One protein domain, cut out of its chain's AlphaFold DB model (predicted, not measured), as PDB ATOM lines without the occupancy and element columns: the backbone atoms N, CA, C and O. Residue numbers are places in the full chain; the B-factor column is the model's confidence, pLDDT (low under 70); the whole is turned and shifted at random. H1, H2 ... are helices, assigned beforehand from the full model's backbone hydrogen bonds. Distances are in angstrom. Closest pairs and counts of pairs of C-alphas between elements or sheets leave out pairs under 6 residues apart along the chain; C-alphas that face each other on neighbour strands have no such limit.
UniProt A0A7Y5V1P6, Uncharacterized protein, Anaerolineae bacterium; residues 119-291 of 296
ATOM      1  N   ASP A 119     -29.420 -10.614 -18.694       89.38
ATOM      2  CA  ASP A 119     -29.409 -11.443 -19.906       89.38
ATOM      3  C   ASP A 119     -28.203 -12.394 -19.941       89.38
ATOM      4  O   ASP A 119     -28.310 -13.512 -20.463       89.38
ATOM      5  N   PHE A 120     -27.092 -12.019 -19.297       91.56
ATOM      6  CA  PHE A 120     -25.924 -12.881 -19.108       91.56
ATOM      7  C   PHE A 120     -26.303 -14.227 -18.469       91.56
ATOM      8  O   PHE A 120     -25.902 -15.296 -18.935       91.56
ATOM      9  N   TYR A 121     -27.150 -14.202 -17.440       91.12
ATOM     10  CA  TYR A 121     -27.546 -15.397 -16.691       91.12
ATOM     11  C   TYR A 121     -28.449 -16.343 -17.486       91.12
ATOM     12  O   TYR A 121     -28.457 -17.551 -17.234       91.12
ATOM     13  N   ALA A 122     -29.203 -15.812 -18.453       88.94
ATOM     14  CA  ALA A 122     -29.994 -16.625 -19.369       88.94
ATOM     15  C   ALA A 122     -29.100 -17.386 -20.364       88.94
ATOM     16  O   ALA A 122     -29.429 -18.509 -20.753       88.94
ATOM     17  N   GLN A 123     -27.971 -16.788 -20.752       90.69
ATOM     18  CA  GLN A 123     -26.999 -17.374 -21.678       90.69
ATOM     19  C   GLN A 123     -26.027 -18.333 -20.974       90.69
ATOM     20  O   GLN A 123     -25.635 -19.341 -21.563       90.69
ATOM     21  N   HIS A 124     -25.714 -18.071 -19.701       92.75
ATOM     22  CA  HIS A 124     -24.762 -18.836 -18.894       92.75
ATOM     23  C   HIS A 124     -25.383 -19.406 -17.600       92.75
ATOM     24  O   HIS A 124     -24.954 -19.092 -16.486       92.75
ATOM     25  N   PRO A 125     -26.391 -20.297 -17.684       92.75
ATOM     26  CA  PRO A 125     -26.968 -20.924 -16.490       92.75
ATOM     27  C   PRO A 125     -25.964 -21.820 -15.742       92.75
ATOM     28  O   PRO A 125     -26.154 -22.152 -14.571       92.75
ATOM     29  N   ASP A 126     -24.884 -22.220 -16.412       93.81
ATOM     30  CA  ASP A 126     -23.788 -23.015 -15.879       93.81
ATOM     31  C   ASP A 126     -22.958 -22.306 -14.804       93.81
ATOM     32  O   ASP A 126     -22.385 -22.992 -13.952       93.81
ATOM     33  N   VAL A 127     -22.921 -20.969 -14.800       95.19
ATOM     34  CA  VAL A 127     -22.139 -20.198 -13.819       95.19
ATOM     35  C   VAL A 127     -22.914 -19.897 -12.533       95.19
ATOM     36  O   VAL A 127     -22.306 -19.589 -11.506       95.19
ATOM     37  N   LEU A 128     -24.244 -20.048 -12.543       94.44
ATOM     38  CA  LEU A 128     -25.118 -19.722 -11.408       94.44
ATOM     39  C   LEU A 128     -24.700 -20.391 -10.087       94.44
ATOM     40  O   LEU A 128     -24.622 -19.691  -9.073       94.44
ATOM     41  N   PRO A 129     -24.367 -21.701 -10.046       95.12
ATOM     42  CA  PRO A 129     -23.934 -22.330  -8.800       95.12
ATOM     43  C   PRO A 129     -22.660 -21.696  -8.233       95.12
ATOM     44  O   PRO A 129     -22.510 -21.608  -7.015       95.12
ATOM     45  N   ILE A 130     -21.750 -21.247  -9.102       96.44
ATOM     46  CA  ILE A 130     -20.488 -20.617  -8.706       96.44
ATOM     47  C   ILE A 130     -20.761 -19.213  -8.169       96.44
ATOM     48  O   ILE A 130     -20.303 -18.891  -7.075       96.44
ATOM     49  N   LEU A 131     -21.552 -18.405  -8.878       95.38
ATOM     50  CA  LEU A 131     -21.890 -17.035  -8.475       95.38
ATOM     51  C   LEU A 131     -22.652 -16.985  -7.140       95.38
ATOM     52  O   LEU A 131     -22.383 -16.119  -6.300       95.38
ATOM     53  N   ALA A 132     -23.484 -17.991  -6.861       94.81
ATOM     54  CA  ALA A 132     -24.144 -18.145  -5.568       94.81
ATOM     55  C   ALA A 132     -23.151 -18.271  -4.391       94.81
ATOM     56  O   ALA A 132     -23.455 -17.828  -3.279       94.81
ATOM     57  N   LEU A 133     -21.939 -18.809  -4.609       96.38
ATOM     58  CA  LEU A 133     -20.889 -18.867  -3.577       96.38
ATOM     59  C   LEU A 133     -20.422 -17.472  -3.143       96.38
ATOM     60  O   LEU A 133     -19.956 -17.305  -2.012       96.38
ATOM     61  N   PHE A 134     -20.566 -16.484  -4.026       95.94
ATOM     62  CA  PHE A 134     -20.198 -15.088  -3.802       95.94
ATOM     63  C   PHE A 134     -21.382 -14.218  -3.361       95.94
ATOM     64  O   PHE A 134     -21.203 -13.033  -3.091       95.94
ATOM     65  N   GLY A 135     -22.569 -14.815  -3.203       92.69
ATOM     66  CA  GLY A 135     -23.779 -14.122  -2.769       92.69
ATOM     67  C   GLY A 135     -24.498 -13.356  -3.877       92.69
ATOM     68  O   GLY A 135     -25.339 -12.521  -3.552       92.69
ATOM     69  N   ILE A 136     -24.176 -13.641  -5.140       92.81
ATOM     70  CA  ILE A 136     -24.853 -13.091  -6.315       92.81
ATOM     71  C   ILE A 136     -26.052 -13.990  -6.626       92.81
ATOM     72  O   ILE A 136     -25.914 -15.212  -6.709       92.81
ATOM     73  N   ASP A 137     -27.229 -13.383  -6.734       88.25
ATOM     74  CA  ASP A 137     -28.507 -14.079  -6.879       88.25
ATOM     75  C   ASP A 137     -29.393 -13.305  -7.871       88.25
ATOM     76  O   ASP A 137     -30.055 -12.341  -7.471       88.25
ATOM     77  N   PRO A 138     -29.382 -13.685  -9.163       82.50
ATOM     78  CA  PRO A 138     -30.066 -12.940 -10.217       82.50
ATOM     79  C   PRO A 138     -31.595 -13.018 -10.122       82.50
ATOM     80  O   PRO A 138     -32.284 -12.212 -10.732       82.50
ATOM     81  N   GLU A 139     -32.162 -13.943  -9.337       79.25
ATOM     82  CA  GLU A 139     -33.621 -14.082  -9.204       79.25
ATOM     83  C   GLU A 139     -34.258 -13.008  -8.305       79.25
ATOM     84  O   GLU A 139     -35.486 -12.900  -8.232       79.25
ATOM     85  N   ARG A 140     -33.454 -12.211  -7.591       73.38
ATOM     86  CA  ARG A 140     -33.966 -11.213  -6.638       73.38
ATOM     87  C   ARG A 140     -34.541  -9.972  -7.298       73.38
ATOM     88  O   ARG A 140     -35.475  -9.386  -6.749       73.38
ATOM     89  N   GLU A 141     -33.997  -9.572  -8.440       71.12
ATOM     90  CA  GLU A 141     -34.332  -8.322  -9.112       71.12
ATOM     91  C   GLU A 141     -34.535  -8.543 -10.615       71.12
ATOM     92  O   GLU A 141     -33.821  -9.302 -11.253       71.12
ATOM     93  N   MET A 142     -35.554  -7.893 -11.188       68.12
ATOM     94  CA  MET A 142     -35.981  -8.136 -12.576       68.12
ATOM     95  C   MET A 142     -35.187  -7.363 -13.637       68.12
ATOM     96  O   MET A 142     -35.279  -7.717 -14.807       68.12
ATOM     97  N   TYR A 143     -34.495  -6.282 -13.265       75.00
ATOM     98  CA  TYR A 143     -33.931  -5.320 -14.229       75.00
ATOM     99  C   TYR A 143     -32.418  -5.130 -14.118       75.00
ATOM    100  O   TYR A 143     -31.804  -4.644 -15.057       75.00
ATOM    101  N   THR A 144     -31.826  -5.475 -12.981       83.56
ATOM    102  CA  THR A 144     -30.381  -5.451 -12.748       83.56
ATOM    103  C   THR A 144     -30.082  -6.413 -11.614       83.56
ATOM    104  O   THR A 144     -30.949  -6.644 -10.770       83.56
ATOM    105  N   VAL A 145     -28.891  -6.997 -11.596       86.25
ATOM    106  CA  VAL A 145     -28.474  -7.888 -10.514       86.25
ATOM    107  C   VAL A 145     -27.558  -7.132  -9.563       86.25
ATOM    108  O   VAL A 145     -26.533  -6.594  -9.966       86.25
ATOM    109  N   GLU A 146     -27.915  -7.102  -8.278       88.69
ATOM    110  CA  GLU A 146     -27.054  -6.520  -7.248       88.69
ATOM    111  C   GLU A 146     -25.836  -7.425  -7.014       88.69
ATOM    112  O   GLU A 146     -25.950  -8.531  -6.474       88.69
ATOM    113  N   VAL A 147     -24.652  -6.936  -7.387       91.38
ATOM    114  CA  VAL A 147     -23.374  -7.606  -7.133       91.38
ATOM    115  C   VAL A 147     -22.711  -6.969  -5.908       91.38
ATOM    116  O   VAL A 147     -22.352  -5.794  -5.938       91.38
ATOM    117  N   PRO A 148     -22.515  -7.704  -4.796       90.50
ATOM    118  CA  PRO A 148     -21.861  -7.134  -3.622       90.50
ATOM    119  C   PRO A 148     -20.400  -6.758  -3.915       90.50
ATOM    120  O   PRO A 148     -19.659  -7.600  -4.407       90.50
ATOM    121  N   ASP A 149     -19.911  -5.590  -3.475       87.56
ATOM    122  CA  ASP A 149     -18.489  -5.193  -3.641       87.56
ATOM    123  C   ASP A 149     -17.495  -6.266  -3.155       87.56
ATOM    124  O   ASP A 149     -16.413  -6.485  -3.705       87.56
ATOM    125  N   ALA A 150     -17.867  -6.963  -2.078       89.50
ATOM    126  CA  ALA A 150     -17.061  -8.036  -1.516       89.50
ATOM    127  C   ALA A 150     -16.936  -9.242  -2.466       89.50
ATOM    128  O   ALA A 150     -15.956  -9.974  -2.356       89.50
ATOM    129  N   ALA A 151     -17.886  -9.453  -3.382       93.31
ATOM    130  CA  ALA A 151     -17.835 -10.513  -4.383       93.31
ATOM    131  C   ALA A 151     -16.636 -10.321  -5.316       93.31
ATOM    132  O   ALA A 151     -15.834 -11.243  -5.421       93.31
ATOM    133  N   TYR A 152     -16.431  -9.119  -5.869       91.38
ATOM    134  CA  TYR A 152     -15.261  -8.815  -6.701       91.38
ATOM    135  C   TYR A 152     -13.946  -9.025  -5.942       91.38
ATOM    136  O   TYR A 152     -13.032  -9.683  -6.437       91.38
ATOM    137  N   GLN A 153     -13.845  -8.532  -4.703       90.44
ATOM    138  CA  GLN A 153     -12.624  -8.692  -3.901       90.44
ATOM    139  C   GLN A 153     -12.303 -10.163  -3.605       90.44
ATOM    140  O   GLN A 153     -11.151 -10.586  -3.718       90.44
ATOM    141  N   VAL A 154     -13.311 -10.955  -3.222       92.19
ATOM    142  CA  VAL A 154     -13.129 -12.384  -2.937       92.19
ATOM    143  C   VAL A 154     -12.867 -13.160  -4.223       92.19
ATOM    144  O   VAL A 154     -11.952 -13.975  -4.244       92.19
ATOM    145  N   GLY A 155     -13.626 -12.893  -5.284       94.44
ATOM    146  CA  GLY A 155     -13.502 -13.519  -6.596       94.44
ATOM    147  C   GLY A 155     -12.095 -13.402  -7.159       94.44
ATOM    148  O   GLY A 155     -11.443 -14.419  -7.394       94.44
ATOM    149  N   ARG A 156     -11.579 -12.171  -7.233       93.62
ATOM    150  CA  ARG A 156     -10.218 -11.879  -7.707       93.62
ATOM    151  C   ARG A 156      -9.143 -12.547  -6.851       93.62
ATOM    152  O   ARG A 156      -8.177 -13.092  -7.377       93.62
ATOM    153  N   ALA A 157      -9.316 -12.569  -5.528       91.19
ATOM    154  CA  ALA A 157      -8.373 -13.244  -4.638       91.19
ATOM    155  C   ALA A 157      -8.384 -14.772  -4.809       91.19
ATOM    156  O   ALA A 157      -7.338 -15.415  -4.748       91.19
ATOM    157  N   VAL A 158      -9.551 -15.382  -5.017       94.25
ATOM    158  CA  VAL A 158      -9.629 -16.826  -5.280       94.25
ATOM    159  C   VAL A 158      -9.020 -17.149  -6.643       94.25
ATOM    160  O   VAL A 158      -8.242 -18.097  -6.722       94.25
ATOM    161  N   ALA A 159      -9.316 -16.348  -7.672       95.75
ATOM    162  CA  ALA A 159      -8.741 -16.492  -9.007       95.75
ATOM    163  C   ALA A 159      -7.203 -16.463  -8.963       95.75
ATOM    164  O   ALA A 159      -6.574 -17.433  -9.379       95.75
ATOM    165  N   ASP A 160      -6.599 -15.435  -8.350       93.19
ATOM    166  CA  ASP A 160      -5.136 -15.324  -8.199       93.19
ATOM    167  C   ASP A 160      -4.527 -16.558  -7.511       93.19
ATOM    168  O   ASP A 160      -3.519 -17.107  -7.957       93.19
ATOM    169  N   SER A 161      -5.163 -17.055  -6.445       93.38
ATOM    170  CA  SER A 161      -4.677 -18.251  -5.749       93.38
ATOM    171  C   SER A 161      -4.755 -19.514  -6.604       93.38
ATOM    172  O   SER A 161      -3.874 -20.370  -6.496       93.38
ATOM    173  N   LEU A 162      -5.813 -19.654  -7.403       95.00
ATOM    174  CA  LEU A 162      -6.050 -20.815  -8.253       95.00
ATOM    175  C   LEU A 162      -5.122 -20.843  -9.469       95.00
ATOM    176  O   LEU A 162      -4.590 -21.902  -9.797       95.00
ATOM    177  N   LEU A 163      -4.862 -19.691 -10.086       94.75
ATOM    178  CA  LEU A 163      -3.963 -19.567 -11.239       94.75
ATOM    179  C   LEU A 163      -2.515 -19.963 -10.913       94.75
ATOM    180  O   LEU A 163      -1.785 -20.433 -11.782       94.75
ATOM    181  N   LYS A 164      -2.118 -19.857  -9.642       92.25
ATOM    182  CA  LYS A 164      -0.799 -20.282  -9.146       92.25
ATOM    183  C   LYS A 164      -0.699 -21.784  -8.869       92.25
ATOM    184  O   LYS A 164       0.380 -22.277  -8.554       92.25
ATOM    185  N   GLN A 165      -1.801 -22.532  -8.958       89.75
ATOM    186  CA  GLN A 165      -1.772 -23.954  -8.634       89.75
ATOM    187  C   GLN A 165      -1.018 -24.776  -9.692       89.75
ATOM    188  O   GLN A 165      -1.134 -24.529 -10.896       89.75
ATOM    189  N   PRO A 166      -0.274 -25.817  -9.273       88.69
ATOM    190  CA  PRO A 166       0.391 -26.720 -10.208       88.69
ATOM    191  C   PRO A 166      -0.602 -27.633 -10.945       88.69
ATOM    192  O   PRO A 166      -0.318 -28.063 -12.063       88.69
ATOM    193  N   ASP A 167      -1.767 -27.906 -10.349       92.31
ATOM    194  CA  ASP A 167      -2.845 -28.669 -10.979       92.31
ATOM    195  C   ASP A 167      -3.564 -27.810 -12.028       92.31
ATOM    196  O   ASP A 167      -4.118 -26.752 -11.726       92.31
ATOM    197  N   GLU A 168      -3.560 -28.292 -13.267       95.50
ATOM    198  CA  GLU A 168      -4.170 -27.628 -14.416       95.50
ATOM    199  C   GLU A 168      -5.673 -27.412 -14.253       95.50
ATOM    200  O   GLU A 168      -6.177 -26.357 -14.620       95.50
ATOM    201  N   ARG A 169      -6.379 -28.346 -13.609       96.69
ATOM    202  CA  ARG A 169      -7.827 -28.232 -13.392       96.69
ATOM    203  C   ARG A 169      -8.151 -27.075 -12.459       96.69
ATOM    204  O   ARG A 169      -9.114 -26.346 -12.676       96.69
ATOM    205  N   TRP A 170      -7.321 -26.871 -11.435       96.62
ATOM    206  CA  TRP A 170      -7.466 -25.727 -10.539       96.62
ATOM    207  C   TRP A 170      -7.129 -24.412 -11.236       96.62
ATOM    208  O   TRP A 170      -7.860 -23.446 -11.037       96.62
ATOM    209  N   ARG A 171      -6.107 -24.375 -12.103       96.81
ATOM    210  CA  ARG A 171      -5.831 -23.182 -12.922       96.81
ATOM    211  C   ARG A 171      -6.983 -22.844 -13.863       96.81
ATOM    212  O   ARG A 171      -7.358 -21.683 -13.940       96.81
ATOM    213  N   GLN A 172      -7.596 -23.843 -14.494       98.31
ATOM    214  CA  GLN A 172      -8.777 -23.664 -15.347       98.31
ATOM    215  C   GLN A 172      -9.962 -23.065 -14.583       98.31
ATOM    216  O   GLN A 172     -10.625 -22.151 -15.068       98.31
ATOM    217  N   VAL A 173     -10.196 -23.503 -13.341       98.00
ATOM    218  CA  VAL A 173     -11.174 -22.839 -12.459       98.00
ATOM    219  C   VAL A 173     -10.733 -21.416 -12.106       98.00
ATOM    220  O   VAL A 173     -11.568 -20.520 -12.023       98.00
ATOM    221  N   GLY A 174      -9.431 -21.190 -11.925       97.88
ATOM    222  CA  GLY A 174      -8.854 -19.858 -11.753       97.88
ATOM    223  C   GLY A 174      -9.193 -18.922 -12.912       97.88
ATOM    224  O   GLY A 174      -9.664 -17.820 -12.655       97.88
ATOM    225  N   TRP A 175      -9.054 -19.382 -14.158       98.44
ATOM    226  CA  TRP A 175      -9.441 -18.624 -15.351       98.44
ATOM    227  C   TRP A 175     -10.942 -18.366 -15.424       98.44
ATOM    228  O   TRP A 175     -11.342 -17.241 -15.702       98.44
ATOM    229  N   ALA A 176     -11.778 -19.353 -15.080       98.31
ATOM    230  CA  ALA A 176     -13.225 -19.153 -14.985       98.31
ATOM    231  C   ALA A 176     -13.590 -18.033 -13.996       98.31
ATOM    232  O   ALA A 176     -14.426 -17.190 -14.303       98.31
ATOM    233  N   LEU A 177     -12.942 -17.981 -12.828       98.12
ATOM    234  CA  LEU A 177     -13.154 -16.884 -11.882       98.12
ATOM    235  C   LEU A 177     -12.532 -15.566 -12.357       98.12
ATOM    236  O   LEU A 177     -13.099 -14.512 -12.096       98.12
ATOM    237  N   ALA A 178     -11.387 -15.605 -13.039       97.94
ATOM    238  CA  ALA A 178     -10.755 -14.404 -13.571       97.94
ATOM    239  C   ALA A 178     -11.634 -13.724 -14.628       97.94
ATOM    240  O   ALA A 178     -11.798 -12.511 -14.579       97.94
ATOM    241  N   TRP A 179     -12.255 -14.511 -15.507       98.19
ATOM    242  CA  TRP A 179     -13.260 -14.046 -16.461       98.19
ATOM    243  C   TRP A 179     -14.502 -13.488 -15.754       98.19
ATOM    244  O   TRP A 179     -14.873 -12.344 -15.994       98.19
ATOM    245  N   LEU A 180     -15.090 -14.238 -14.808       97.38
ATOM    246  CA  LEU A 180     -16.299 -13.797 -14.096       97.38
ATOM    247  C   LEU A 180     -16.121 -12.472 -13.333       97.38
ATOM    248  O   LEU A 180     -17.098 -11.769 -13.102       97.38
ATOM    249  N   PHE A 181     -14.901 -12.154 -12.892       96.56
ATOM    250  CA  PHE A 181     -14.602 -10.963 -12.087       96.56
ATOM    251  C   PHE A 181     -13.679  -9.955 -12.793       96.56
ATOM    252  O   PHE A 181     -13.080  -9.101 -12.112       96.56
ATOM    253  N   SER A 182     -13.574 -10.058 -14.124       96.25
ATOM    254  CA  SER A 182     -12.807  -9.177 -15.017       96.25
ATOM    255  C   SER A 182     -11.398  -8.886 -14.493       96.25
ATOM    256  O   SER A 182     -11.056  -7.749 -14.151       96.25
ATOM    257  N   CYS A 183     -10.608  -9.940 -14.294       96.44
ATOM    258  CA  CYS A 183      -9.237  -9.837 -13.798       96.44
ATOM    259  C   CYS A 183      -8.271 -10.843 -14.440       96.44
ATOM    260  O   CYS A 183      -7.316 -11.279 -13.791       96.44
ATOM    261  N   SER A 184      -8.528 -11.245 -15.682       96.38
ATOM    262  CA  SER A 184      -7.624 -12.105 -16.448       96.38
ATOM    263  C   SER A 184      -6.342 -11.377 -16.866       96.38
ATOM    264  O   SER A 184      -5.300 -12.013 -17.008       96.38
ATOM    265  N   GLY A 185      -6.399 -10.048 -17.006       94.69
ATOM    266  CA  GLY A 185      -5.316  -9.223 -17.538       94.69
ATOM    267  C   GLY A 185      -5.360  -9.068 -19.060       94.69
ATOM    268  O   GLY A 185      -4.579  -8.284 -19.599       94.69
ATOM    269  N   ASN A 186      -6.278  -9.761 -19.738       96.62
ATOM    270  CA  ASN A 186      -6.513  -9.640 -21.168       96.62
ATOM    271  C   ASN A 186      -7.778  -8.799 -21.399       96.62
ATOM    272  O   ASN A 186      -8.870  -9.166 -20.967       96.62
ATOM    273  N   SER A 187      -7.644  -7.665 -22.091       94.38
ATOM    274  CA  SER A 187      -8.752  -6.721 -22.298       94.38
ATOM    275  C   SER A 187      -9.918  -7.314 -23.086       94.38
ATOM    276  O   SER A 187     -11.050  -6.894 -22.874       94.38
ATOM    277  N   VAL A 188      -9.661  -8.292 -23.961       96.44
ATOM    278  CA  VAL A 188     -10.712  -8.979 -24.727       96.44
ATOM    279  C   VAL A 188     -11.592  -9.827 -23.814       96.44
ATOM    280  O   VAL A 188     -12.794  -9.927 -24.031       96.44
ATOM    281  N   VAL A 189     -11.008 -10.396 -22.762       97.56
ATOM    282  CA  VAL A 189     -11.703 -11.242 -21.784       97.56
ATOM    283  C   VAL A 189     -12.284 -10.433 -20.622       97.56
ATOM    284  O   VAL A 189     -13.271 -10.853 -20.028       97.56
ATOM    285  N   ASP A 190     -11.687  -9.292 -20.278       96.62
ATOM    286  CA  ASP A 190     -12.074  -8.519 -19.093       96.62
ATOM    287  C   ASP A 190     -13.138  -7.447 -19.373       96.62
ATOM    288  O   ASP A 190     -13.888  -7.098 -18.457       96.62
ATOM    289  N   LEU A 191     -13.206  -6.917 -20.599       95.31
ATOM    290  CA  LEU A 191     -14.132  -5.846 -20.978       95.31
ATOM    291  C   LEU A 191     -15.343  -6.400 -21.727       95.31
ATOM    292  O   LEU A 191     -15.200  -7.206 -22.647       95.31
ATOM    293  N   ASP A 192     -16.530  -5.934 -21.344       93.62
ATOM    294  CA  ASP A 192     -17.737  -6.126 -22.143       93.62
ATOM    295  C   ASP A 192     -17.713  -5.253 -23.414       93.62
ATOM    296  O   ASP A 192     -16.828  -4.415 -23.619       93.62
ATOM    297  N   TYR A 193     -18.698  -5.468 -24.289       90.62
ATOM    298  CA  TYR A 193     -18.807  -4.759 -25.563       90.62
ATOM    299  C   TYR A 193     -18.880  -3.233 -25.394       90.62
ATOM    300  O   TYR A 193     -18.211  -2.504 -26.124       90.62
ATOM    301  N   GLU A 194     -19.657  -2.749 -24.422       91.19
ATOM    302  CA  GLU A 194     -19.846  -1.314 -24.192       91.19
ATOM    303  C   GLU A 194     -18.525  -0.660 -23.772       91.19
ATOM    304  O   GLU A 194     -18.074   0.283 -24.420       91.19
ATOM    305  N   ASN A 195     -17.841  -1.217 -22.770       91.94
ATOM    306  CA  ASN A 195     -16.560  -0.701 -22.293       91.94
ATOM    307  C   ASN A 195     -15.455  -0.819 -23.353       91.94
ATOM    308  O   ASN A 195     -14.612   0.071 -23.471       91.94
ATOM    309  N   MET A 196     -15.442  -1.899 -24.141       92.12
ATOM    310  CA  MET A 196     -14.469  -2.055 -25.222       92.12
ATOM    311  C   MET A 196     -14.702  -1.043 -26.347       92.12
ATOM    312  O   MET A 196     -13.733  -0.527 -26.902       92.12
ATOM    313  N   SER A 197     -15.961  -0.707 -26.647       89.50
ATOM    314  CA  SER A 197     -16.311   0.267 -27.687       89.50
ATOM    315  C   SER A 197     -15.854   1.701 -27.377       89.50
ATOM    316  O   SER A 197     -15.720   2.519 -28.289       89.50
ATOM    317  N   GLU A 198     -15.566   2.013 -26.108       91.75
ATOM    318  CA  GLU A 198     -14.998   3.305 -25.701       91.75
ATOM    319  C   GLU A 198     -13.498   3.427 -26.017       91.75
ATOM    320  O   GLU A 198     -12.944   4.534 -26.029       91.75
ATOM    321  N   ILE A 199     -12.820   2.304 -26.273       90.75
ATOM    322  CA  ILE A 199     -11.393   2.266 -26.587       90.75
ATOM    323  C   ILE A 199     -11.215   2.449 -28.101       90.75
ATOM    324  O   ILE A 199     -11.859   1.747 -28.880       90.75
ATOM    325  N   PRO A 200     -10.324   3.356 -28.552       91.12
ATOM    326  CA  PRO A 200     -10.011   3.474 -29.970       91.12
ATOM    327  C   PRO A 200      -9.573   2.120 -30.550       91.12
ATOM    328  O   PRO A 200      -8.701   1.472 -29.960       91.12
ATOM    329  N   PRO A 201     -10.143   1.695 -31.689       91.75
ATOM    330  CA  PRO A 201      -9.825   0.402 -32.269       91.75
ATOM    331  C   PRO A 201      -8.363   0.352 -32.718       91.75
ATOM    332  O   PRO A 201      -7.768   1.371 -33.086       91.75
ATOM    333  N   LEU A 202      -7.792  -0.854 -32.711       94.00
ATOM    334  CA  LEU A 202      -6.451  -1.088 -33.240       94.00
ATOM    335  C   LEU A 202      -6.413  -0.773 -34.738       94.00
ATOM    336  O   LEU A 202      -7.340  -1.105 -35.486       94.00
ATOM    337  N   SER A 203      -5.333  -0.128 -35.176       93.88
ATOM    338  CA  SER A 203      -5.139   0.182 -36.588       93.88
ATOM    339  C   SER A 203      -4.672  -1.055 -37.354       93.88
ATOM    340  O   SER A 203      -4.244  -2.045 -36.775       93.88
ATOM    341  N   TRP A 204      -4.710  -0.998 -38.682       93.81
ATOM    342  CA  TRP A 204      -4.171  -2.064 -39.529       93.81
ATOM    343  C   TRP A 204      -2.661  -1.927 -39.792       93.81
ATOM    344  O   TRP A 204      -2.161  -2.435 -40.793       93.81
ATOM    345  N   GLU A 205      -1.919  -1.224 -38.938       92.56
ATOM    346  CA  GLU A 205      -0.458  -1.176 -39.030       92.56
ATOM    347  C   GLU A 205       0.167  -2.485 -38.520       92.56
ATOM    348  O   GLU A 205      -0.437  -3.234 -37.751       92.56
ATOM    349  N   ALA A 206       1.378  -2.805 -38.983       90.81
ATOM    350  CA  ALA A 206       1.978  -4.124 -38.767       90.81
ATOM    351  C   ALA A 206       2.157  -4.474 -37.278       90.81
ATOM    352  O   ALA A 206       1.969  -5.630 -36.893       90.81
ATOM    353  N   GLU A 207       2.507  -3.490 -36.449       94.44
ATOM    354  CA  GLU A 207       2.643  -3.650 -35.002       94.44
ATOM    355  C   GLU A 207       1.299  -3.958 -34.329       94.44
ATOM    356  O   GLU A 207       1.221  -4.884 -33.523       94.44
ATOM    357  N   ASP A 208       0.242  -3.233 -34.702       96.50
ATOM    358  CA  ASP A 208      -1.106  -3.424 -34.159       96.50
ATOM    359  C   ASP A 208      -1.706  -4.761 -34.610       96.50
ATOM    360  O   ASP A 208      -2.352  -5.444 -33.820       96.50
ATOM    361  N   VAL A 209      -1.432  -5.190 -35.848       96.19
ATOM    362  CA  VAL A 209      -1.805  -6.521 -36.351       96.19
ATOM    363  C   VAL A 209      -1.135  -7.627 -35.540       96.19
ATOM    364  O   VAL A 209      -1.804  -8.582 -35.146       96.19
ATOM    365  N   ALA A 210       0.170  -7.518 -35.282       95.88
ATOM    366  CA  ALA A 210       0.886  -8.506 -34.479       95.88
ATOM    367  C   ALA A 210       0.339  -8.559 -33.046       95.88
ATOM    368  O   ALA A 210       0.061  -9.643 -32.535       95.88
ATOM    369  N   PHE A 211       0.113  -7.391 -32.440       96.50
ATOM    370  CA  PHE A 211      -0.468  -7.288 -31.107       96.50
ATOM    371  C   PHE A 211      -1.884  -7.874 -31.041       96.50
ATOM    372  O   PHE A 211      -2.182  -8.638 -30.129       96.50
ATOM    373  N   ALA A 212      -2.742  -7.580 -32.023       97.00
ATOM    374  CA  ALA A 212      -4.096  -8.119 -32.081       97.00
ATOM    375  C   ALA A 212      -4.100  -9.650 -32.158       97.00
ATOM    376  O   ALA A 212      -4.864 -10.291 -31.446       97.00
ATOM    377  N   ILE A 213      -3.229 -10.242 -32.984       96.88
ATOM    378  CA  ILE A 213      -3.114 -11.702 -33.103       96.88
ATOM    379  C   ILE A 213      -2.725 -12.326 -31.760       96.88
ATOM    380  O   ILE A 213      -3.376 -13.276 -31.330       96.88
ATOM    381  N   GLU A 214      -1.707 -11.782 -31.084       97.56
ATOM    382  CA  GLU A 214      -1.277 -12.271 -29.767       97.56
ATOM    383  C   GLU A 214      -2.402 -12.148 -28.726       97.56
ATOM    384  O   GLU A 214      -2.684 -13.099 -27.996       97.56
ATOM    385  N   LEU A 215      -3.089 -11.002 -28.704       97.44
ATOM    386  CA  LEU A 215      -4.187 -10.721 -27.782       97.44
ATOM    387  C   LEU A 215      -5.377 -11.673 -27.993       97.44
ATOM    388  O   LEU A 215      -5.936 -12.181 -27.018       97.44
ATOM    389  N   ILE A 216      -5.748 -11.934 -29.252       97.44
ATOM    390  CA  ILE A 216      -6.831 -12.850 -29.634       97.44
ATOM    391  C   ILE A 216      -6.448 -14.304 -29.329       97.44
ATOM    392  O   ILE A 216      -7.278 -15.070 -28.835       97.44
ATOM    393  N   GLU A 217      -5.211 -14.715 -29.615       97.62
ATOM    394  CA  GLU A 217      -4.734 -16.069 -29.310       97.62
ATOM    395  C   GLU A 217      -4.768 -16.336 -27.800       97.62
ATOM    396  O   GLU A 217      -5.293 -17.366 -27.366       97.62
ATOM    397  N   GLU A 218      -4.286 -15.386 -26.994       97.81
ATOM    398  CA  GLU A 218      -4.352 -15.467 -25.535       97.81
ATOM    399  C   GLU A 218      -5.805 -15.528 -25.040       97.81
ATOM    400  O   GLU A 218      -6.143 -16.414 -24.252       97.81
ATOM    401  N   ALA A 219      -6.681 -14.650 -25.540       98.00
ATOM    402  CA  ALA A 219      -8.092 -14.621 -25.158       98.00
ATOM    403  C   ALA A 219      -8.794 -15.955 -25.460       98.00
ATOM    404  O   ALA A 219      -9.494 -16.504 -24.607       98.00
ATOM    405  N   ASN A 220      -8.549 -16.531 -26.640       97.31
ATOM    406  CA  ASN A 220      -9.074 -17.843 -27.015       97.31
ATOM    407  C   ASN A 220      -8.563 -18.959 -26.093       97.31
ATOM    408  O   ASN A 220      -9.332 -19.844 -25.711       97.31
ATOM    409  N   GLY A 221      -7.283 -18.914 -25.712       97.81
ATOM    410  CA  GLY A 221      -6.700 -19.839 -24.740       97.81
ATOM    411  C   GLY A 221      -7.378 -19.743 -23.372       97.81
ATOM    412  O   GLY A 221      -7.789 -20.764 -22.815       97.81
ATOM    413  N   ILE A 222      -7.576 -18.521 -22.871       98.38
ATOM    414  CA  ILE A 222      -8.275 -18.269 -21.605       98.38
ATOM    415  C   ILE A 222      -9.712 -18.798 -21.675       98.38
ATOM    416  O   ILE A 222     -10.121 -19.553 -20.797       98.38
ATOM    417  N   MET A 223     -10.475 -18.482 -22.726       98.12
ATOM    418  CA  MET A 223     -11.874 -18.919 -22.849       98.12
ATOM    419  C   MET A 223     -12.023 -20.442 -23.016       98.12
ATOM    420  O   MET A 223     -13.006 -21.035 -22.544       98.12
ATOM    421  N   ALA A 224     -11.036 -21.107 -23.622       98.31
ATOM    422  CA  ALA A 224     -10.968 -22.564 -23.643       98.31
ATOM    423  C   ALA A 224     -10.774 -23.141 -22.228       98.31
ATOM    424  O   ALA A 224     -11.479 -24.083 -21.844       98.31
ATOM    425  N   ASP A 225      -9.885 -22.547 -21.431       98.38
ATOM    426  CA  ASP A 225      -9.651 -22.937 -20.039       98.38
ATOM    427  C   ASP A 225     -10.848 -22.629 -19.125       98.38
ATOM    428  O   ASP A 225     -11.201 -23.466 -18.290       98.38
ATOM    429  N   VAL A 226     -11.528 -21.492 -19.319       98.38
ATOM    430  CA  VAL A 226     -12.799 -21.150 -18.651       98.38
ATOM    431  C   VAL A 226     -13.809 -22.274 -18.873       98.38
ATOM    432  O   VAL A 226     -14.332 -22.854 -17.917       98.38
ATOM    433  N   SER A 227     -14.028 -22.648 -20.137       97.81
ATOM    434  CA  SER A 227     -14.970 -23.705 -20.514       97.81
ATOM    435  C   SER A 227     -14.606 -25.055 -19.880       97.81
ATOM    436  O   SER A 227     -15.476 -25.784 -19.390       97.81
ATOM    437  N   ALA A 228     -13.315 -25.399 -19.855       98.00
ATOM    438  CA  ALA A 228     -12.822 -26.622 -19.227       98.00
ATOM    439  C   ALA A 228     -13.021 -26.614 -17.699       98.00
ATOM    440  O   ALA A 228     -13.500 -27.606 -17.137       98.00
ATOM    441  N   GLY A 229     -12.722 -25.493 -17.039       97.75
ATOM    442  CA  GLY A 229     -12.857 -25.310 -15.594       97.75
ATOM    443  C   GLY A 229     -14.307 -25.399 -15.125       97.75
ATOM    444  O   GLY A 229     -14.610 -26.147 -14.188       97.75
ATOM    445  N   LEU A 230     -15.222 -24.714 -15.818       97.62
ATOM    446  CA  LEU A 230     -16.662 -24.771 -15.541       97.62
ATOM    447  C   LEU A 230     -17.197 -26.202 -15.675       97.62
ATOM    448  O   LEU A 230     -17.832 -26.731 -14.758       97.62
ATOM    449  N   LYS A 231     -16.862 -26.881 -16.777       97.50
ATOM    450  CA  LYS A 231     -17.265 -28.273 -17.014       97.50
ATOM    451  C   LYS A 231     -16.712 -29.230 -15.955       97.50
ATOM    452  O   LYS A 231     -17.401 -30.165 -15.530       97.50
ATOM    453  N   TRP A 232     -15.471 -29.028 -15.521       97.06
ATOM    454  CA  TRP A 232     -14.864 -29.864 -14.490       97.06
ATOM    455  C   TRP A 232     -15.565 -29.703 -13.137       97.06
ATOM    456  O   TRP A 232     -15.883 -30.711 -12.502       97.06
ATOM    457  N   LEU A 233     -15.895 -28.470 -12.734       96.75
ATOM    458  CA  LEU A 233     -16.650 -28.209 -11.503       96.75
ATOM    459  C   LEU A 233     -18.039 -28.852 -11.524       96.75
ATOM    460  O   LEU A 233     -18.435 -29.479 -10.542       96.75
ATOM    461  N   GLN A 234     -18.753 -28.764 -12.648       94.94
ATOM    462  CA  GLN A 234     -20.070 -29.393 -12.806       94.94
ATOM    463  C   GLN A 234     -20.029 -30.916 -12.658       94.94
ATOM    464  O   GLN A 234     -20.971 -31.529 -12.159       94.94
ATOM    465  N   THR A 235     -18.941 -31.536 -13.112       95.44
ATOM    466  CA  THR A 235     -18.785 -32.996 -13.114       95.44
ATOM    467  C   THR A 235     -18.074 -33.531 -11.870       95.44
ATOM    468  O   THR A 235     -18.069 -34.742 -11.652       95.44
ATOM    469  N   THR A 236     -17.530 -32.651 -11.020       96.12
ATOM    470  CA  THR A 236     -16.722 -33.021  -9.849       96.12
ATOM    471  C   THR A 236     -17.233 -32.329  -8.576       96.12
ATOM    472  O   THR A 236     -16.640 -31.346  -8.122       96.12
ATOM    473  N   PRO A 237     -18.286 -32.864  -7.922       94.94
ATOM    474  CA  PRO A 237     -18.877 -32.249  -6.727       94.94
ATOM    475  C   PRO A 237     -17.878 -31.982  -5.593       94.94
ATOM    476  O   PRO A 237     -17.935 -30.941  -4.951       94.94
ATOM    477  N   ALA A 238     -16.904 -32.876  -5.388       95.00
ATOM    478  CA  ALA A 238     -15.879 -32.699  -4.358       95.00
ATOM    479  C   ALA A 238     -14.975 -31.472  -4.604       95.00
ATOM    480  O   ALA A 238     -14.554 -30.819  -3.650       95.00
ATOM    481  N   ALA A 239     -14.692 -31.139  -5.868       94.88
ATOM    482  CA  ALA A 239     -13.948 -29.929  -6.215       94.88
ATOM    483  C   ALA A 239     -14.801 -28.680  -5.955       94.88
ATOM    484  O   ALA A 239     -14.330 -27.720  -5.346       94.88
ATOM    485  N   PHE A 240     -16.081 -28.723  -6.329       96.44
ATOM    486  CA  PHE A 240     -17.017 -27.639  -6.046       96.44
ATOM    487  C   PHE A 240     -17.173 -27.378  -4.537       96.44
ATOM    488  O   PHE A 240     -17.099 -26.232  -4.093       96.44
ATOM    489  N   ASP A 241     -17.295 -28.428  -3.722       95.38
ATOM    490  CA  ASP A 241     -17.372 -28.310  -2.261       95.38
ATOM    491  C   ASP A 241     -16.111 -27.671  -1.660       95.38
ATOM    492  O   ASP A 241     -16.201 -26.861  -0.727       95.38
ATOM    493  N   LEU A 242     -14.931 -28.000  -2.200       95.19
ATOM    494  CA  LEU A 242     -13.669 -27.401  -1.770       95.19
ATOM    495  C   LEU A 242     -13.592 -25.914  -2.140       95.19
ATOM    496  O   LEU A 242     -13.222 -25.093  -1.295       95.19
ATOM    497  N   LEU A 243     -14.006 -25.553  -3.358       96.44
ATOM    498  CA  LEU A 243     -14.136 -24.159  -3.781       96.44
ATOM    499  C   LEU A 243     -15.076 -23.392  -2.841       96.44
ATOM    500  O   LEU A 243     -14.680 -22.381  -2.257       96.44
ATOM    501  N   ALA A 244     -16.275 -23.921  -2.595       96.44
ATOM    502  CA  ALA A 244     -17.256 -23.337  -1.684       96.44
ATOM    503  C   ALA A 244     -16.729 -23.201  -0.246       96.44
ATOM    504  O   ALA A 244     -17.060 -22.252   0.476       96.44
ATOM    505  N   HIS A 245     -15.917 -24.151   0.222       94.50
ATOM    506  CA  HIS A 245     -15.260 -24.064   1.522       94.50
ATOM    507  C   HIS A 245     -14.250 -22.910   1.577       94.50
ATOM    508  O   HIS A 245     -14.299 -22.098   2.508       94.50
ATOM    509  N   ASN A 246     -13.373 -22.799   0.577       93.56
ATOM    510  CA  ASN A 246     -12.350 -21.757   0.514       93.56
ATOM    511  C   ASN A 246     -12.961 -20.355   0.354       93.56
ATOM    512  O   ASN A 246     -12.598 -19.454   1.112       93.56
ATOM    513  N   VAL A 247     -13.963 -20.186  -0.515       94.44
ATOM    514  CA  VAL A 247     -14.704 -18.919  -0.680       94.44
ATOM    515  C   VAL A 247     -15.317 -18.466   0.652       94.44
ATOM    516  O   VAL A 247     -15.083 -17.342   1.108       94.44
ATOM    517  N   ARG A 248     -16.017 -19.363   1.366       93.19
ATOM    518  CA  ARG A 248     -16.598 -19.051   2.687       93.19
ATOM    519  C   ARG A 248     -15.549 -18.628   3.714       93.19
ATOM    520  O   ARG A 248     -15.812 -17.717   4.503       93.19
ATOM    521  N   ARG A 249     -14.369 -19.259   3.725       90.50
ATOM    522  CA  ARG A 249     -13.272 -18.891   4.640       90.50
ATOM    523  C   ARG A 249     -12.791 -17.462   4.403       90.50
ATOM    524  O   ARG A 249     -12.531 -16.752   5.378       90.50
ATOM    525  N   ILE A 250     -12.702 -17.030   3.146       89.56
ATOM    526  CA  ILE A 250     -12.295 -15.662   2.805       89.56
ATOM    527  C   ILE A 250     -13.356 -14.667   3.274       89.56
ATOM    528  O   ILE A 250     -13.023 -13.758   4.037       89.56
ATOM    529  N   PHE A 251     -14.633 -14.883   2.935       89.56
ATOM    530  CA  PHE A 251     -15.730 -14.016   3.386       89.56
ATOM    531  C   PHE A 251     -15.793 -13.887   4.914       89.56
ATOM    532  O   PHE A 251     -15.920 -12.782   5.450       89.56
ATOM    533  N   GLN A 252     -15.662 -15.001   5.644       88.19
ATOM    534  CA  GLN A 252     -15.633 -14.988   7.110       88.19
ATOM    535  C   GLN A 252     -14.472 -14.144   7.640       88.19
ATOM    536  O   GLN A 252     -14.664 -13.318   8.536       88.19
ATOM    537  N   LYS A 253     -13.278 -14.308   7.066       84.12
ATOM    538  CA  LYS A 253     -12.096 -13.560   7.488       84.12
ATOM    539  C   LYS A 253     -12.234 -12.069   7.174       84.12
ATOM    540  O   LYS A 253     -12.007 -11.257   8.070       84.12
ATOM    541  N   MET A 254     -12.722 -11.701   5.988       82.00
ATOM    542  CA  MET A 254     -13.038 -10.312   5.625       82.00
ATOM    543  C   MET A 254     -14.010  -9.657   6.608       82.00
ATOM    544  O   MET A 254     -13.748  -8.557   7.099       82.00
ATOM    545  N   LYS A 255     -15.078 -10.363   7.000       81.69
ATOM    546  CA  LYS A 255     -16.037  -9.867   7.998       81.69
ATOM    547  C   LYS A 255     -15.381  -9.578   9.350       81.69
ATOM    548  O   LYS A 255     -15.696  -8.566   9.970       81.69
ATOM    549  N   THR A 256     -14.450 -10.423   9.801       77.31
ATOM    550  CA  THR A 256     -13.745 -10.226  11.087       77.31
ATOM    551  C   THR A 256     -12.757  -9.053  11.097       77.31
ATOM    552  O   THR A 256     -12.350  -8.613  12.174       77.31
ATOM    553  N   MET A 257     -12.382  -8.531   9.928       67.31
ATOM    554  CA  MET A 257     -11.416  -7.432   9.793       67.31
ATOM    555  C   MET A 257     -12.055  -6.066   9.555       67.31
ATOM    556  O   MET A 257     -11.352  -5.054   9.617       67.31
ATOM    557  N   LYS A 258     -13.370  -6.001   9.317       62.38
ATOM    558  CA  LYS A 258     -14.102  -4.739   9.156       62.38
ATOM    559  C   LYS A 258     -13.965  -3.918  10.455       62.38
ATOM    560  O   LYS A 258     -14.615  -4.217  11.450       62.38
ATOM    561  N   GLY A 259     -13.053  -2.938  10.459       58.72
ATOM    562  CA  GLY A 259     -12.731  -2.080  11.614       58.72
ATOM    563  C   GLY A 259     -11.318  -2.213  12.213       58.72
ATOM    564  O   GLY A 259     -10.996  -1.457  13.124       58.72
ATOM    565  N   LYS A 260     -10.455  -3.117  11.720       57.34
ATOM    566  CA  LYS A 260      -9.038  -3.201  12.133       57.34
ATOM    567  C   LYS A 260      -8.142  -2.681  11.006       57.34
ATOM    568  O   LYS A 260      -8.091  -3.265   9.926       57.34
ATOM    569  N   ALA A 261      -7.489  -1.543  11.227       43.41
ATOM    570  CA  ALA A 261      -6.533  -0.961  10.287       43.41
ATOM    571  C   ALA A 261      -5.137  -1.548  10.553       43.41
ATOM    572  O   ALA A 261      -4.611  -1.356  11.646       43.41
ATOM    573  N   GLY A 262      -4.558  -2.260   9.579       49.88
ATOM    574  CA  GLY A 262      -3.127  -2.602   9.581       49.88
ATOM    575  C   GLY A 262      -2.742  -4.051   9.268       49.88
ATOM    576  O   GLY A 262      -1.581  -4.274   8.947       49.88
ATOM    577  N   ASP A 263      -3.666  -5.015   9.316       47.19
ATOM    578  CA  ASP A 263      -3.354  -6.423   9.022       47.19
ATOM    579  C   ASP A 263      -3.880  -6.826   7.641       47.19
ATOM    580  O   ASP A 263      -5.084  -7.034   7.465       47.19
ATOM    581  N   ASP A 264      -2.973  -6.977   6.672       51.78
ATOM    582  CA  ASP A 264      -3.280  -7.676   5.425       51.78
ATOM    583  C   ASP A 264      -3.566  -9.154   5.739       51.78
ATOM    584  O   ASP A 264      -2.723  -9.853   6.325       51.78
ATOM    585  N   PRO A 265      -4.751  -9.675   5.386       54.31
ATOM    586  CA  PRO A 265      -5.121 -11.038   5.708       54.31
ATOM    587  C   PRO A 265      -4.293 -12.036   4.927       54.31
ATOM    588  O   PRO A 265      -4.630 -12.423   3.822       54.31
ATOM    589  N   ARG A 266      -3.304 -12.603   5.597       62.84
ATOM    590  CA  ARG A 266      -2.659 -13.843   5.181       62.84
ATOM    591  C   ARG A 266      -3.661 -15.003   5.252       62.84
ATOM    592  O   ARG A 266      -3.837 -15.612   6.312       62.84
ATOM    593  N   ILE A 267      -4.410 -15.260   4.179       70.31
ATOM    594  CA  ILE A 267      -5.315 -16.416   4.066       70.31
ATOM    595  C   ILE A 267      -4.601 -17.496   3.269       70.31
ATOM    596  O   ILE A 267      -4.237 -17.280   2.121       70.31
ATOM    597  N   ARG A 268      -4.398 -18.655   3.895       70.06
ATOM    598  CA  ARG A 268      -3.916 -19.846   3.206       70.06
ATOM    599  C   ARG A 268      -5.122 -20.642   2.734       70.06
ATOM    600  O   ARG A 268      -5.891 -21.128   3.573       70.06
ATOM    601  N   LEU A 269      -5.288 -20.714   1.421       80.44
ATOM    602  CA  LEU A 269      -6.250 -21.599   0.780       80.44
ATOM    603  C   LEU A 269      -5.579 -22.945   0.537       80.44
ATOM    604  O   LEU A 269      -4.373 -23.018   0.312       80.44
ATOM    605  N   GLU A 270      -6.353 -24.011   0.665       83.75
ATOM    606  CA  GLU A 270      -5.869 -25.367   0.434       83.75
ATOM    607  C   GLU A 270      -6.618 -25.925  -0.768       83.75
ATOM    608  O   GLU A 270      -7.844 -26.043  -0.737       83.75
ATOM    609  N   TRP A 271      -5.871 -26.230  -1.827       86.94
ATOM    610  CA  TRP A 271      -6.377 -26.789  -3.075       86.94
ATOM    611  C   TRP A 271      -5.824 -28.202  -3.208       86.94
ATOM    612  O   TRP A 271      -4.711 -28.423  -3.680       86.94
ATOM    613  N   THR A 272      -6.552 -29.180  -2.678       83.62
ATOM    614  CA  THR A 272      -6.145 -30.580  -2.794       83.62
ATOM    615  C   THR A 272      -6.446 -31.085  -4.203       83.62
ATOM    616  O   THR A 272      -7.507 -30.749  -4.738       83.62
ATOM    617  N   PRO A 273      -5.577 -31.916  -4.801       76.94
ATOM    618  CA  PRO A 273      -5.904 -32.613  -6.040       76.94
ATOM    619  C   PRO A 273      -7.188 -33.434  -5.868       76.94
ATOM    620  O   PRO A 273      -7.368 -34.105  -4.850       76.94
ATOM    621  N   VAL A 274      -8.082 -33.384  -6.857       72.62
ATOM    622  CA  VAL A 274      -9.332 -34.161  -6.862       72.62
ATOM    623  C   VAL A 274      -9.329 -35.078  -8.094       72.62
ATOM    624  O   VAL A 274      -9.574 -34.627  -9.215       72.62
ATOM    625  N   GLY A 275      -8.997 -36.366  -7.906       59.12
ATOM    626  CA  GLY A 275      -8.957 -37.390  -8.968       59.12
ATOM    627  C   GLY A 275      -8.070 -38.610  -8.651       59.12
ATOM    628  O   GLY A 275      -7.139 -38.492  -7.866       59.12
ATOM    629  N   ASP A 276      -8.407 -39.765  -9.246       43.72
ATOM    630  CA  ASP A 276      -8.154 -41.153  -8.801       43.72
ATOM    631  C   ASP A 276      -6.732 -41.556  -8.357       43.72
ATOM    632  O   ASP A 276      -5.789 -41.571  -9.145       43.72
ATOM    633  N   GLY A 277      -6.650 -42.084  -7.129       41.09
ATOM    634  CA  GLY A 277      -5.589 -42.999  -6.693       41.09
ATOM    635  C   GLY A 277      -4.522 -42.387  -5.786       41.09
ATOM    636  O   GLY A 277      -3.544 -41.830  -6.258       41.09
ATOM    637  N   ASP A 278      -4.715 -42.585  -4.480       42.31
ATOM    638  CA  ASP A 278      -3.721 -42.616  -3.397       42.31
ATOM    639  C   ASP A 278      -2.600 -41.546  -3.365       42.31
ATOM    640  O   ASP A 278      -1.597 -41.600  -4.071       42.31
ATOM    641  N   GLY A 279      -2.694 -40.651  -2.375       42.50
ATOM    642  CA  GLY A 279      -1.505 -40.190  -1.647       42.50
ATOM    643  C   GLY A 279      -0.665 -39.062  -2.253       42.50
ATOM    644  O   GLY A 279       0.488 -38.901  -1.854       42.50
ATOM    645  N   GLY A 280      -1.209 -38.243  -3.156       36.34
ATOM    646  CA  GLY A 280      -0.544 -37.012  -3.591       36.34
ATOM    647  C   GLY A 280      -0.553 -35.956  -2.484       36.34
ATOM    648  O   GLY A 280      -1.597 -35.384  -2.182       36.34
ATOM    649  N   ALA A 281       0.601 -35.718  -1.854       38.12
ATOM    650  CA  ALA A 281       0.783 -34.696  -0.828       38.12
ATOM    651  C   ALA A 281       0.190 -33.348  -1.272       38.12
ATOM    652  O   ALA A 281       0.476 -32.878  -2.372       38.12
ATOM    653  N   ALA A 282      -0.601 -32.721  -0.395       42.22
ATOM    654  CA  ALA A 282      -1.027 -31.340  -0.568       42.22
ATOM    655  C   ALA A 282       0.222 -30.471  -0.774       42.22
ATOM    656  O   ALA A 282       1.004 -30.268   0.161       42.22
ATOM    657  N   VAL A 283       0.437 -29.987  -1.998       42.47
ATOM    658  CA  VAL A 283       1.477 -28.996  -2.257       42.47
ATOM    659  C   VAL A 283       0.927 -27.680  -1.745       42.47
ATOM    660  O   VAL A 283       0.154 -26.985  -2.392       42.47
ATOM    661  N   ALA A 284       1.270 -27.399  -0.499       38.31
ATOM    662  CA  ALA A 284       1.081 -26.101   0.095       38.31
ATOM    663  C   ALA A 284       2.019 -25.110  -0.589       38.31
ATOM    664  O   ALA A 284       3.180 -25.009  -0.192       38.31
ATOM    665  N   ASP A 285       1.531 -24.391  -1.591       41.62
ATOM    666  CA  ASP A 285       2.263 -23.227  -2.073       41.62
ATOM    667  C   ASP A 285       2.130 -22.103  -1.017       41.62
ATOM    668  O   ASP A 285       1.018 -21.828  -0.551       41.62
ATOM    669  N   PRO A 286       3.234 -21.509  -0.520       38.25
ATOM    670  CA  PRO A 286       3.223 -20.634   0.649       38.25
ATOM    671  C   PRO A 286       2.832 -19.184   0.336       38.25
ATOM    672  O   PRO A 286       3.033 -18.308   1.184       38.25
ATOM    673  N   GLU A 287       2.274 -18.899  -0.842       39.97
ATOM    674  CA  GLU A 287       1.864 -17.540  -1.171       39.97
ATOM    675  C   GLU A 287       0.613 -17.138  -0.393       39.97
ATOM    676  O   GLU A 287      -0.490 -17.665  -0.535       39.97
ATOM    677  N   PHE A 288       0.816 -16.177   0.500       45.59
ATOM    678  CA  PHE A 288      -0.261 -15.525   1.205       45.59
ATOM    679  C   PHE A 288      -1.023 -14.627   0.236       45.59
ATOM    680  O   PHE A 288      -0.445 -13.675  -0.286       45.59
ATOM    681  N   LEU A 289      -2.324 -14.870   0.074       44.75
ATOM    682  CA  LEU A 289      -3.197 -13.917  -0.601       44.75
ATOM    683  C   LEU A 289      -3.139 -12.569   0.116       44.75
ATOM    684  O   LEU A 289      -3.460 -12.488   1.301       44.75
ATOM    685  N   GLN A 290      -2.731 -11.520  -0.593       44.28
ATOM    686  CA  GLN A 290      -2.886 -10.142  -0.144       44.28
ATOM    687  C   GLN A 290      -4.173  -9.597  -0.759       44.28
ATOM    688  O   GLN A 290      -4.233  -9.325  -1.954       44.28
ATOM    689  N   LEU A 291      -5.215  -9.449   0.058       44.72
ATOM    690  CA  LEU A 291      -6.429  -8.739  -0.343       44.72
ATOM    691  C   LEU A 291      -6.107  -7.238  -0.406       44.72
ATOM    692  O   LEU A 291      -6.251  -6.535   0.594       44.72
TER     693      LEU A 291
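AT A GLANCE: This is residues 119 to 291 of the 296 residues of an uncharacterized protein of Anaerolineae bacterium (UniProt A0A7Y5V1P6). The long helix H7 and the helix H8 meet at a corner as an L, and the hairpin of H3 and H4 fills the space between them, H4 crossing H7 and H3 crossing H8. Residues 205 to 210, of which 206 to 210 belong to H7, stand free and stick out, and an unnamed tail, residues 258 to 291, folds back past H8. The printed part has 173 residues with eight named helices, H1 to H8 in order, and no named strand: all helix. It is compact, with a radius of gyration of the C-alphas of 17.8 A and spans of 51 by 41 by 37 A.

IN THESE COORDINATES: H7, residues 206 to 235, is 43.8 A long and begins at C-alpha 206 (1.978, -4.124, -38.767). H8, residues 237 to 257, is 30.7 A long and ends at C-alpha 257 (-11.416, -7.432, 9.793). H3, residues 149 to 163, measures 21.8 A and H4, residues 168 to 180, 18.4 A. The short helices are H1, residues 119 to 123, H2, 128 to 132, H5, 187 to 190, and H6, 193 to 197.

HOW THE PARTS SIT: H7 touches H4 with residues 222 to 233 alone, closest at the C-alphas of Ala 176 and Val 226, 4.2 A, at a steep tilt of 69.6 degrees, only just short of about perpendicular, opposite ways. H7 and H8 only just touch, with 3 pairs of C-alphas within 8 A, and only at the corner, closest at Leu 233 and Phe 240, 5.5 A. H3 and H4 form a hairpin, closest at the C-alphas of Ala 159 and Gly 174, 4.3 A. H8 touches H3 with residues 247 to 251 alone, closest at Val 154 and Ile 250, 6.7 A. H5 touches H7, closest at Val 189 and Ala 219, 6.0 A. H2 is near H4, H7 and H8; H1 and H6 touch no helix. Every O i to N i+4 pair is within hydrogen-bond range in each helix but H5, too short for one.

THE WHOLE: The C-alphas of Glu 205 and Asp 278, the two farthest apart, are 54.8 A apart. The printed part has no cut, and the link from H2 to H3 is long. The pLDDT is under 70 at residue 142, residues 257 to 266 and residues 275 to 291.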